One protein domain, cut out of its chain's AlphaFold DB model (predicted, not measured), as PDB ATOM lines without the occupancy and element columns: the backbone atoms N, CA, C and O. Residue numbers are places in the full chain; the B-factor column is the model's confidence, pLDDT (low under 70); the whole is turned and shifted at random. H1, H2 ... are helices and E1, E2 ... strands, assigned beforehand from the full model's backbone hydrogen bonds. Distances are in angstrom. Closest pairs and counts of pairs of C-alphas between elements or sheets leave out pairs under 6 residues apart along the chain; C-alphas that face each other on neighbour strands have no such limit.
ATOM      1  N   LEU A   3     150.344 198.474 196.940       73.88
ATOM      2  CA  LEU A   3     151.370 197.480 197.189       73.88
ATOM      3  C   LEU A   3     150.882 196.133 196.675       73.88
ATOM      4  O   LEU A   3     150.038 195.475 197.278       73.88
ATOM      5  N   TYR A   4     151.464 195.721 195.566       76.62
ATOM      6  CA  TYR A   4     151.201 194.446 194.932       76.62
ATOM      7  C   TYR A   4     151.915 193.336 195.700       76.62
ATOM      8  O   TYR A   4     153.143 193.280 195.742       76.62
ATOM      9  N   ILE A   5     151.140 192.474 196.356       75.06
ATOM     10  CA  ILE A   5     151.660 191.367 197.157       75.06
ATOM     11  C   ILE A   5     151.114 190.036 196.677       75.06
ATOM     12  O   ILE A   5     150.001 189.931 196.170       75.06
ATOM     13  N   TYR A   6     151.903 188.996 196.911       74.31
ATOM     14  CA  TYR A   6     151.458 187.623 196.765       74.31
ATOM     15  C   TYR A   6     151.318 186.982 198.142       74.31
ATOM     16  O   TYR A   6     152.299 186.878 198.884       74.31
ATOM     17  N   SER A   7     150.113 186.521 198.476       68.25
ATOM     18  CA  SER A   7     149.773 185.984 199.800       68.25
ATOM     19  C   SER A   7     150.658 184.799 200.225       68.25
ATOM     20  O   SER A   7     150.986 184.673 201.407       68.25
ATOM     21  N   LYS A   8     151.145 183.984 199.271       69.38
ATOM     22  CA  LYS A   8     152.054 182.847 199.541       69.38
ATOM     23  C   LYS A   8     153.544 183.225 199.596       69.38
ATOM     24  O   LYS A   8     154.403 182.350 199.701       69.38
ATOM     25  N   CYS A   9     153.889 184.508 199.494       72.12
ATOM     26  CA  CYS A   9     155.273 184.965 199.549       72.12
ATOM     27  C   CYS A   9     155.645 185.449 200.956       72.12
ATOM     28  O   CYS A   9     155.229 186.522 201.394       72.12
ATOM     29  N   SER A  10     156.506 184.693 201.642       69.94
ATOM     30  CA  SER A  10     157.068 185.070 202.947       69.94
ATOM     31  C   SER A  10     157.829 186.403 202.901       69.94
ATOM     32  O   SER A  10     157.721 187.211 203.822       69.94
ATOM     33  N   THR A  11     158.529 186.695 201.800       74.94
ATOM     34  CA  THR A  11     159.227 187.975 201.597       74.94
ATOM     35  C   THR A  11     158.252 189.153 201.518       74.94
ATOM     36  O   THR A  11     158.511 190.198 202.114       74.94
ATOM     37  N   CYS A  12     157.098 188.984 200.858       75.31
ATOM     38  CA  CYS A  12     156.051 190.013 200.801       75.31
ATOM     39  C   CYS A  12     155.449 190.275 202.186       75.31
ATOM     40  O   CYS A  12     155.246 191.424 202.568       75.31
ATOM     41  N   GLN A  13     155.220 189.222 202.976       79.38
ATOM     42  CA  GLN A  13     154.725 189.363 204.347       79.38
ATOM     43  C   GLN A  13     155.709 190.121 205.249       79.38
ATOM     44  O   GLN A  13     155.296 190.951 206.059       79.38
ATOM     45  N   ASN A  14     157.013 189.892 205.081       81.31
ATOM     46  CA  ASN A  14     158.043 190.641 205.802       81.31
ATOM     47  C   ASN A  14     158.095 192.114 205.363       81.31
ATOM     48  O   ASN A  14     158.198 192.997 206.215       81.31
ATOM     49  N   ALA A  15     157.952 192.393 204.064       80.62
ATOM     50  CA  ALA A  15     157.874 193.757 203.536       80.62
ATOM     51  C   ALA A  15     156.661 194.528 204.086       80.62
ATOM     52  O   ALA A  15     156.800 195.666 204.531       80.62
ATOM     53  N   LEU A  16     155.487 193.886 204.142       82.38
ATOM     54  CA  LEU A  16     154.278 194.450 204.753       82.38
ATOM     55  C   LEU A  16     154.504 194.819 206.218       82.38
ATOM     56  O   LEU A  16     154.146 195.915 206.638       82.38
ATOM     57  N   LYS A  17     155.122 193.919 206.994       84.62
ATOM     58  CA  LYS A  17     155.457 194.182 208.401       84.62
ATOM     59  C   LYS A  17     156.404 195.373 208.530       84.62
ATOM     60  O   LYS A  17     156.191 196.213 209.397       84.62
ATOM     61  N   PHE A  18     157.408 195.475 207.661       85.00
ATOM     62  CA  PHE A  18     158.349 196.595 207.658       85.00
ATOM     63  C   PHE A  18     157.656 197.936 207.367       85.00
ATOM     64  O   PHE A  18     157.865 198.912 208.086       85.00
ATOM     65  N   LEU A  19     156.775 197.978 206.365       83.88
ATOM     66  CA  LEU A  19     156.009 199.181 206.025       83.88
ATOM     67  C   LEU A  19     155.004 199.557 207.126       83.88
ATOM     68  O   LEU A  19     154.868 200.734 207.463       83.88
ATOM     69  N   ALA A  20     154.347 198.563 207.730       84.38
ATOM     70  CA  ALA A  20     153.428 198.766 208.847       84.38
ATOM     71  C   ALA A  20     154.149 199.337 210.078       84.38
ATOM     72  O   ALA A  20     153.645 200.264 210.710       84.38
ATOM     73  N   GLN A  21     155.362 198.858 210.384       88.88
ATOM     74  CA  GLN A  21     156.198 199.413 211.457       88.88
ATOM     75  C   GLN A  21     156.585 200.874 211.202       88.88
ATOM     76  O   GLN A  21     156.651 201.671 212.135       88.88
ATOM     77  N   LYS A  22     156.801 201.248 209.938       86.94
ATOM     78  CA  LYS A  22     157.071 202.632 209.529       86.94
ATOM     79  C   LYS A  22     155.817 203.517 209.512       86.94
ATOM     80  O   LYS A  22     155.941 204.699 209.205       86.94
ATOM     81  N   LYS A  23     154.635 202.973 209.844       85.00
ATOM     82  CA  LYS A  23     153.325 203.649 209.772       85.00
ATOM     83  C   LYS A  23     153.056 204.284 208.403       85.00
ATOM     84  O   LYS A  23     152.423 205.331 208.305       85.00
ATOM     85  N   VAL A  24     153.547 203.651 207.341       83.00
ATOM     86  CA  VAL A  24     153.261 204.079 205.971       83.00
ATOM     87  C   VAL A  24     151.856 203.611 205.610       83.00
ATOM     88  O   VAL A  24     151.519 202.448 205.820       83.00
ATOM     89  N   ALA A  25     151.035 204.500 205.055       80.19
ATOM     90  CA  ALA A  25     149.739 204.125 204.506       80.19
ATOM     91  C   ALA A  25     149.931 203.466 203.130       80.19
ATOM     92  O   ALA A  25     150.315 204.123 202.160       80.19
ATOM     93  N   PHE A  26     149.662 202.165 203.042       80.56
ATOM     94  CA  PHE A  26     149.690 201.401 201.797       80.56
ATOM     95  C   PHE A  26     148.444 200.520 201.681       80.56
ATOM     96  O   PHE A  26     147.955 199.963 202.662       80.56
ATOM     97  N   GLU A  27     147.948 200.377 200.463       80.62
ATOM     98  CA  GLU A  27     146.858 199.484 200.095       80.62
ATOM     99  C   GLU A  27     147.467 198.220 199.515       80.62
ATOM    100  O   GLU A  27     148.075 198.251 198.448       80.62
ATOM    101  N   ARG A  28     147.348 197.106 200.235       79.19
ATOM    102  CA  ARG A  28     147.802 195.814 199.724       79.19
ATOM    103  C   ARG A  28     146.812 195.299 198.682       79.19
ATOM    104  O   ARG A  28     145.612 195.286 198.937       79.19
ATOM    105  N   GLN A  29     147.320 194.842 197.553       79.62
ATOM    106  CA  GLN A  29     146.519 194.339 196.451       79.62
ATOM    107  C   GLN A  29     147.108 193.011 195.971       79.62
ATOM    108  O   GLN A  29     148.328 192.882 195.839       79.62
ATOM    109  N   GLU A  30     146.259 191.997 195.794       78.75
ATOM    110  CA  GLU A  30     146.734 190.656 195.460       78.75
ATOM    111  C   GLU A  30     147.069 190.576 193.970       78.75
ATOM    112  O   GLU A  30     146.204 190.788 193.118       78.75
ATOM    113  N   ILE A  31     148.329 190.266 193.651       76.75
ATOM    114  CA  ILE A  31     148.792 190.188 192.255       76.75
ATOM    115  C   ILE A  31     148.164 189.036 191.471       76.75
ATOM    116  O   ILE A  31     148.198 189.038 190.245       76.75
ATOM    117  N   THR A  32     147.647 188.035 192.181       70.38
ATOM    118  CA  THR A  32     146.990 186.856 191.617       70.38
ATOM    119  C   THR A  32     145.546 187.136 191.227       70.38
ATOM    120  O   THR A  32     145.109 186.650 190.191       70.38
ATOM    121  N   GLU A  33     144.819 187.941 192.005       71.88
ATOM    122  CA  GLU A  33     143.443 188.337 191.673       71.88
ATOM    123  C   GLU A  33     143.391 189.573 190.772       71.88
ATOM    124  O   GLU A  33     142.553 189.673 189.880       71.88
ATOM    125  N   THR A  34     144.291 190.528 191.001       72.44
ATOM    126  CA  THR A  34     144.302 191.819 190.307       72.44
ATOM    127  C   THR A  34     145.698 192.118 189.768       72.44
ATOM    128  O   THR A  34     146.460 192.871 190.388       72.44
ATOM    129  N   PRO A  35     146.064 191.520 188.621       72.44
ATOM    130  CA  PRO A  35     147.338 191.806 187.989       72.44
ATOM    131  C   PRO A  35     147.392 193.282 187.552       72.44
ATOM    132  O   PRO A  35     146.381 193.845 187.116       72.44
ATOM    133  N   PRO A  36     148.558 193.939 187.666       72.56
ATOM    134  CA  PRO A  36     148.748 195.268 187.103       72.56
ATOM    135  C   PRO A  36     148.608 195.215 185.576       72.56
ATOM    136  O   PRO A  36     149.034 194.265 184.920       72.56
ATOM    137  N   SER A  37     148.001 196.249 185.000       79.12
ATOM    138  CA  SER A  37     147.862 196.355 183.545       79.12
ATOM    139  C   SER A  37     149.204 196.699 182.888       79.12
ATOM    140  O   SER A  37     150.060 197.319 183.519       79.12
ATOM    141  N   VAL A  38     149.363 196.368 181.601       78.88
ATOM    142  CA  VAL A  38     150.535 196.741 180.776       78.88
ATOM    143  C   VAL A  38     150.994 198.199 180.988       78.88
ATOM    144  O   VAL A  38     152.171 198.387 181.289       78.88
ATOM    145  N   PRO A  39     150.120 199.229 180.951       80.44
ATOM    146  CA  PRO A  39     150.539 200.619 181.184       80.44
ATOM    147  C   PRO A  39     151.077 200.898 182.600       80.44
ATOM    148  O   PRO A  39     151.966 201.736 182.783       80.44
ATOM    149  N   GLU A  40     150.570 200.202 183.623       77.62
ATOM    150  CA  GLU A  40     151.094 200.331 184.992       77.62
ATOM    151  C   GLU A  40     152.470 199.671 185.100       77.62
ATOM    152  O   GLU A  40     153.390 200.243 185.687       77.62
ATOM    153  N   LEU A  41     152.640 198.507 184.470       76.81
ATOM    154  CA  LEU A  41     153.926 197.822 184.399       76.81
ATOM    155  C   LEU A  41     154.972 198.629 183.619       76.81
ATOM    156  O   LEU A  41     156.118 198.697 184.057       76.81
ATOM    157  N   GLU A  42     154.596 199.293 182.522       80.00
ATOM    158  CA  GLU A  42     155.477 200.216 181.790       80.00
ATOM    159  C   GLU A  42     155.951 201.363 182.678       80.00
ATOM    160  O   GLU A  42     157.129 201.728 182.678       80.00
ATOM    161  N   THR A  43     155.036 201.929 183.464       80.50
ATOM    162  CA  THR A  43     155.362 203.007 184.395       80.50
ATOM    163  C   THR A  43     156.344 202.507 185.453       80.50
ATOM    164  O   THR A  43     157.387 203.126 185.668       80.50
ATOM    165  N   MET A  44     156.077 201.346 186.058       75.31
ATOM    166  CA  MET A  44     156.986 200.708 187.015       75.31
ATOM    167  C   MET A  44     158.355 200.398 186.402       75.31
ATOM    168  O   MET A  44     159.379 200.668 187.025       75.31
ATOM    169  N   LEU A  45     158.392 199.897 185.168       77.44
ATOM    170  CA  LEU A  45     159.627 199.607 184.448       77.44
ATOM    171  C   LEU A  45     160.462 200.873 184.228       77.44
ATOM    172  O   LEU A  45     161.665 200.874 184.501       77.44
ATOM    173  N   LYS A  46     159.825 201.974 183.808       79.81
ATOM    174  CA  LYS A  46     160.476 203.287 183.672       79.81
ATOM    175  C   LYS A  46     161.058 203.760 185.003       79.81
ATOM    176  O   LYS A  46     162.209 204.196 185.039       79.81
ATOM    177  N   PHE A  47     160.330 203.589 186.110       74.81
ATOM    178  CA  PHE A  47     160.851 203.863 187.457       74.81
ATOM    179  C   PHE A  47     162.064 202.990 187.813       74.81
ATOM    180  O   PHE A  47     162.997 203.452 188.470       74.81
ATOM    181  N   MET A  48     162.101 201.745 187.338       70.12
ATOM    182  CA  MET A  48     163.206 200.804 187.549       70.12
ATOM    183  C   MET A  48     164.374 200.987 186.562       70.12
ATOM    184  O   MET A  48     165.268 200.139 186.522       70.12
ATOM    185  N   LYS A  49     164.411 202.106 185.820       70.75
ATOM    186  CA  LYS A  49     165.402 202.429 184.776       70.75
ATOM    187  C   LYS A  49     165.413 201.455 183.588       70.75
ATOM    188  O   LYS A  49     166.469 201.236 183.003       70.75
ATOM    189  N   GLY A  50     164.272 200.854 183.249       68.94
ATOM    190  CA  GLY A  50     164.187 199.905 182.130       68.94
ATOM    191  C   GLY A  50     164.735 198.512 182.451       68.94
ATOM    192  O   GLY A  50     164.900 197.683 181.562       68.94
ATOM    193  N   ASP A  51     165.030 198.218 183.719       73.19
ATOM    194  CA  ASP A  51     165.621 196.936 184.096       73.19
ATOM    195  C   ASP A  51     164.547 195.841 184.195       73.19
ATOM    196  O   ASP A  51     164.032 195.520 185.269       73.19
ATOM    197  N   LEU A  52     164.204 195.265 183.039       73.19
ATOM    198  CA  LEU A  52     163.222 194.185 182.907       73.19
ATOM    199  C   LEU A  52     163.532 193.010 183.835       73.19
ATOM    200  O   LEU A  52     162.627 192.437 184.437       73.19
ATOM    201  N   LYS A  53     164.814 192.674 184.016       68.88
ATOM    202  CA  LYS A  53     165.241 191.554 184.867       68.88
ATOM    203  C   LYS A  53     164.809 191.716 186.319       68.88
ATOM    204  O   LYS A  53     164.672 190.708 186.998       68.88
ATOM    205  N   LYS A  54     164.603 192.945 186.799       70.81
ATOM    206  CA  LYS A  54     164.110 193.189 188.161       70.81
ATOM    207  C   LYS A  54     162.610 192.996 188.305       70.81
ATOM    208  O   LYS A  54     162.147 192.807 189.426       70.81
ATOM    209  N   LEU A  55     161.865 193.066 187.203       71.56
ATOM    210  CA  LEU A  55     160.472 192.656 187.215       71.56
ATOM    211  C   LEU A  55     160.420 191.135 187.336       71.56
ATOM    212  O   LEU A  55     159.774 190.628 188.242       71.56
ATOM    213  N   PHE A  56     161.156 190.404 186.500       71.00
ATOM    214  CA  PHE A  56     161.127 188.943 186.516       71.00
ATOM    215  C   PHE A  56     161.775 188.335 187.765       71.00
ATOM    216  O   PHE A  56     162.853 188.725 188.208       71.00
ATOM    217  N   ASN A  57     161.144 187.294 188.309       70.88
ATOM    218  CA  ASN A  57     161.750 186.499 189.368       70.88
ATOM    219  C   ASN A  57     162.865 185.612 188.793       70.88
ATOM    220  O   ASN A  57     162.623 184.466 188.422       70.88
ATOM    221  N   THR A  58     164.098 186.117 188.763       67.19
ATOM    222  CA  THR A  58     165.279 185.382 188.268       67.19
ATOM    223  C   THR A  58     165.570 184.085 189.033       67.19
ATOM    224  O   THR A  58     166.307 183.226 188.551       67.19
ATOM    225  N   SER A  59     165.011 183.942 190.237       63.16
ATOM    226  CA  SER A  59     165.141 182.757 191.092       63.16
ATOM    227  C   SER A  59     163.969 181.778 190.946       63.16
ATOM    228  O   SER A  59     163.949 180.762 191.638       63.16
ATOM    229  N   GLY A  60     162.980 182.092 190.102       67.06
ATOM    230  CA  GLY A  60     161.806 181.256 189.847       67.06
ATOM    231  C   GLY A  60     162.118 180.023 188.998       67.06
ATOM    232  O   GLY A  60     163.070 180.024 188.212       67.06
ATOM    233  N   GLN A  61     161.309 178.975 189.150       68.25
ATOM    234  CA  GLN A  61     161.429 177.762 188.337       68.25
ATOM    235  C   GLN A  61     161.022 178.055 186.887       68.25
ATOM    236  O   GLN A  61     161.826 177.777 185.998       68.25
ATOM    237  N   LEU A  62     159.923 178.788 186.648       68.31
ATOM    238  CA  LEU A  62     159.516 179.244 185.312       68.31
ATOM    239  C   LEU A  62     160.610 180.043 184.610       68.31
ATOM    240  O   LEU A  62     160.760 179.936 183.397       68.31
ATOM    241  N   TYR A  63     161.362 180.873 185.338       74.44
ATOM    242  CA  TYR A  63     162.409 181.687 184.720       74.44
ATOM    243  C   TYR A  63     163.493 180.810 184.087       74.44
ATOM    244  O   TYR A  63     164.003 181.133 183.012       74.44
ATOM    245  N   ARG A  64     163.806 179.683 184.739       74.44
ATOM    246  CA  ARG A  64     164.751 178.679 184.243       74.44
ATOM    247  C   ARG A  64     164.117 177.772 183.189       74.44
ATOM    248  O   ARG A  64     164.755 177.530 182.174       74.44
ATOM    249  N   GLU A  65     162.881 177.321 183.394       76.75
ATOM    250  CA  GLU A  65     162.175 176.422 182.467       76.75
ATOM    251  C   GLU A  65     161.837 177.089 181.129       76.75
ATOM    252  O   GLU A  65     161.985 176.479 180.077       76.75
ATOM    253  N   LEU A  66     161.429 178.360 181.143       73.88
ATOM    254  CA  LEU A  66     161.077 179.115 179.936       73.88
ATOM    255  C   LEU A  66     162.269 179.847 179.306       73.88
ATOM    256  O   LEU A  66     162.058 180.611 178.358       73.88
ATOM    257  N   GLN A  67     163.480 179.661 179.851       78.25
ATOM    258  CA  GLN A  67     164.707 180.362 179.452       78.25
ATOM    259  C   GLN A  67     164.475 181.874 179.293       78.25
ATOM    260  O   GLN A  67     164.909 182.505 178.325       78.25
ATOM    261  N   LEU A  68     163.767 182.480 180.259       76.31
ATOM    262  CA  LEU A  68     163.369 183.889 180.172       76.31
ATOM    263  C   LEU A  68     164.584 184.810 180.055       76.31
ATOM    264  O   LEU A  68     164.487 185.850 179.428       76.31
ATOM    265  N   SER A  69     165.752 184.421 180.571       73.00
ATOM    266  CA  SER A  69     167.000 185.170 180.380       73.00
ATOM    267  C   SER A  69     167.408 185.373 178.922       73.00
ATOM    268  O   SER A  69     167.985 186.411 178.604       73.00
ATOM    269  N   GLU A  70     167.174 184.376 178.071       80.75
ATOM    270  CA  GLU A  70     167.531 184.420 176.649       80.75
ATOM    271  C   GLU A  70     166.468 185.194 175.889       80.75
ATOM    272  O   GLU A  70     166.780 186.176 175.221       80.75
ATOM    273  N   LYS A  71     165.198 184.871 176.146       77.56
ATOM    274  CA  LYS A  71     164.085 185.610 175.559       77.56
ATOM    275  C   LYS A  71     164.131 187.099 175.917       77.56
ATOM    276  O   LYS A  71     163.864 187.917 175.055       77.56
ATOM    277  N   LEU A  72     164.507 187.469 177.147       75.56
ATOM    278  CA  LEU A  72     164.642 188.868 177.589       75.56
ATOM    279  C   LEU A  72     165.790 189.625 176.913       75.56
ATOM    280  O   LEU A  72     165.803 190.851 176.961       75.56
ATOM    281  N   LYS A  73     166.773 188.924 176.335       76.06
ATOM    282  CA  LYS A  73     167.809 189.557 175.507       76.06
ATOM    283  C   LYS A  73     167.320 189.830 174.090       76.06
ATOM    284  O   LYS A  73     167.799 190.777 173.479       76.06
ATOM    285  N   GLU A  74     166.441 188.978 173.574       78.50
ATOM    286  CA  GLU A  74     165.930 189.075 172.206       78.50
ATOM    287  C   GLU A  74     164.669 189.942 172.103       78.50
ATOM    288  O   GLU A  74     164.463 190.595 171.085       78.50
ATOM    289  N   MET A  75     163.846 189.982 173.153       77.38
ATOM    290  CA  MET A  75     162.587 190.728 173.172       77.38
ATOM    291  C   MET A  75     162.770 192.180 173.622       77.38
ATOM    292  O   MET A  75     163.624 192.499 174.455       77.38
ATOM    293  N   SER A  76     161.900 193.053 173.122       79.56
ATOM    294  CA  SER A  76     161.837 194.450 173.562       79.56
ATOM    295  C   SER A  76     161.090 194.611 174.889       79.56
ATOM    296  O   SER A  76     160.320 193.748 175.309       79.56
ATOM    297  N   GLU A  77     161.264 195.767 175.534       78.75
ATOM    298  CA  GLU A  77     160.606 196.123 176.800       78.75
ATOM    299  C   GLU A  77     159.094 195.878 176.774       78.75
ATOM    300  O   GLU A  77     158.549 195.234 177.665       78.75
ATOM    301  N   ALA A  78     158.425 196.330 175.712       79.69
ATOM    302  CA  ALA A  78     156.988 196.163 175.536       79.69
ATOM    303  C   ALA A  78     156.571 194.684 175.447       79.69
ATOM    304  O   ALA A  78     155.585 194.277 176.061       79.69
ATOM    305  N   GLU A  79     157.337 193.862 174.730       79.62
ATOM    306  CA  GLU A  79     157.059 192.428 174.586       79.62
ATOM    307  C   GLU A  79     157.238 191.690 175.910       79.62
ATOM    308  O   GLU A  79     156.413 190.853 176.273       79.62
ATOM    309  N   ALA A  80     158.269 192.055 176.673       78.19
ATOM    310  CA  ALA A  80     158.494 191.516 178.003       78.19
ATOM    311  C   ALA A  80     157.331 191.820 178.947       78.19
ATOM    312  O   ALA A  80     156.918 190.945 179.704       78.19
ATOM    313  N   LEU A  81     156.763 193.026 178.879       78.12
ATOM    314  CA  LEU A  81     155.604 193.406 179.685       78.12
ATOM    315  C   LEU A  81     154.336 192.648 179.283       78.12
ATOM    316  O   LEU A  81     153.605 192.179 180.155       78.12
ATOM    317  N   ILE A  82     154.101 192.472 177.981       78.44
ATOM    318  CA  ILE A  82     152.995 191.648 177.475       78.44
ATOM    319  C   ILE A  82     153.156 190.208 177.967       78.44
ATOM    320  O   ILE A  82     152.218 189.627 178.516       78.44
ATOM    321  N   LEU A  83     154.360 189.649 177.857       77.19
ATOM    322  CA  LEU A  83     154.654 188.303 178.333       77.19
ATOM    323  C   LEU A  83     154.439 188.190 179.847       77.19
ATOM    324  O   LEU A  83     153.869 187.213 180.315       77.19
ATOM    325  N   LEU A  84     154.798 189.215 180.615       73.81
ATOM    326  CA  LEU A  84     154.558 189.271 182.057       73.81
ATOM    327  C   LEU A  84     153.057 189.208 182.381       73.81
ATOM    328  O   LEU A  84     152.653 188.453 183.265       73.81
ATOM    329  N   THR A  85     152.216 189.912 181.616       73.19
ATOM    330  CA  THR A  85     150.751 189.821 181.766       73.19
ATOM    331  C   THR A  85     150.177 188.469 181.344       73.19
ATOM    332  O   THR A  85     149.233 187.992 181.967       73.19
ATOM    333  N   GLN A  86     150.757 187.809 180.340       69.94
ATOM    334  CA  GLN A  86     150.317 186.481 179.898       69.94
ATOM    335  C   GLN A  86     150.728 185.374 180.878       69.94
ATOM    336  O   GLN A  86     149.956 184.459 181.160       69.94
ATOM    337  N   VAL A  87     151.940 185.463 181.427       63.09
ATOM    338  CA  VAL A  87     152.516 184.468 182.345       63.09
ATOM    339  C   VAL A  87     151.957 184.613 183.768       63.09
ATOM    340  O   VAL A  87     152.056 183.686 184.569       63.09
ATOM    341  N   HIS A  88     151.282 185.728 184.073       55.53
ATOM    342  CA  HIS A  88     150.656 186.017 185.368       55.53
ATOM    343  C   HIS A  88     149.654 184.951 185.853       55.53
ATOM    344  O   HIS A  88     149.365 184.880 187.047       55.53
ATOM    345  N   HIS A  89     149.163 184.089 184.955       47.53
ATOM    346  CA  HIS A  89     148.289 182.965 185.296       47.53
ATOM    347  C   HIS A  89     149.027 181.807 186.000       47.53
ATOM    348  O   HIS A  89     148.400 180.971 186.644       47.53
TER     349      HIS A  89
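AT A GLANCE: This is residues 3 to 89 of the 101 residues of the protein "Arsenate reductase family protein" of Parachlamydiaceae bacterium (UniProt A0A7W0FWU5). The domain has two lobes joined by a link of seven residues, 31 to 37: a small one, in which two short parallel strands, E1 and E2, lie side by side with H1 running between them in the chain, and a larger, loosely packed one of five helices, H2 to H6. In the helical lobe H6 packs on H2, with H3 and H5 near H6 and the short H4 close to H5; in the small lobe residues 17 to 23, of which 17 to 21 belong to H1, stick out. The printed part has 87 residues, with the order E1, H1, E2, H2, H3, H4, H5, H6, and its class is mostly helix. It is only just compact, close to loose, with a radius of gyration of the C-alphas of 14.0 A, and is elongated, spanning 42 by 26 by 22 A.

IN THESE COORDINATES: E1 is residues 3 to 5, 6.1 A long, and begins at C-alpha 3 (151.370, 197.480, 197.189). E2 is residues 27 to 30, 10.0 A. H1, the longest helix, is residues 10 to 21, 16.7 A. H2 is residues 38 to 47, 14.2 A, beginning at C-alpha 38 (150.535, 196.741, 180.776). H3 is residues 52 to 55, H4 residues 61 to 65 and H5 residues 68 to 74, 9.8 A. H6 is residues 77 to 87, 15.2 A, ending at C-alpha 87 (152.516, 184.468, 182.345).

HOW THE PARTS SIT: E1 and E2 are parallel neighbours at 32 degrees; N 3 and O 27 are within hydrogen-bond range at 2.7 A, N 29 and O 3 at 2.8 A. E1, H1 and E2 form a strand-helix-strand unit, two parallel neighbour strands with a helix between them in the chain, and its crossover is right-handed. The closest C-alphas of E1 and H1, those of Ile 5 and Cys 12, are 5.9 A apart. H1 is apart from H2, H3, H4, H5 and H6. H2 and H6 touch, closest at the C-alphas of Val 38 and Leu 81, 6.2 A, at a steep tilt of 53 degrees, opposite ways. H3 and H5 only just touch, with 3 pairs of C-alphas within 8 A, the closest Leu 52 and Leu 72 at 7.7 A. H5 and H6 are close but not clearly touching, C-alphas of Leu 72 and Ala 80 at 6.7 A. H4 is close to H5 but not clearly touching it, C-alphas of Tyr 63 and Ser 69 at 7.2 A. Every O i to N i+4 pair is within hydrogen-bond range in H1, H2, H4 and H6, and 2 of 3 are in H5; H3 is too short for such a pair.

THE WHOLE: The two C-alphas farthest apart, those of Lys 23 and Glu 74, are 42.2 A apart. The printed part has no cut and no long link; the link from E2 to H2 is short and the others are tight. The mean pLDDT of the printed part is 75.4, and 14 residues are under 70, among them 58 to 62 and 86 to 89.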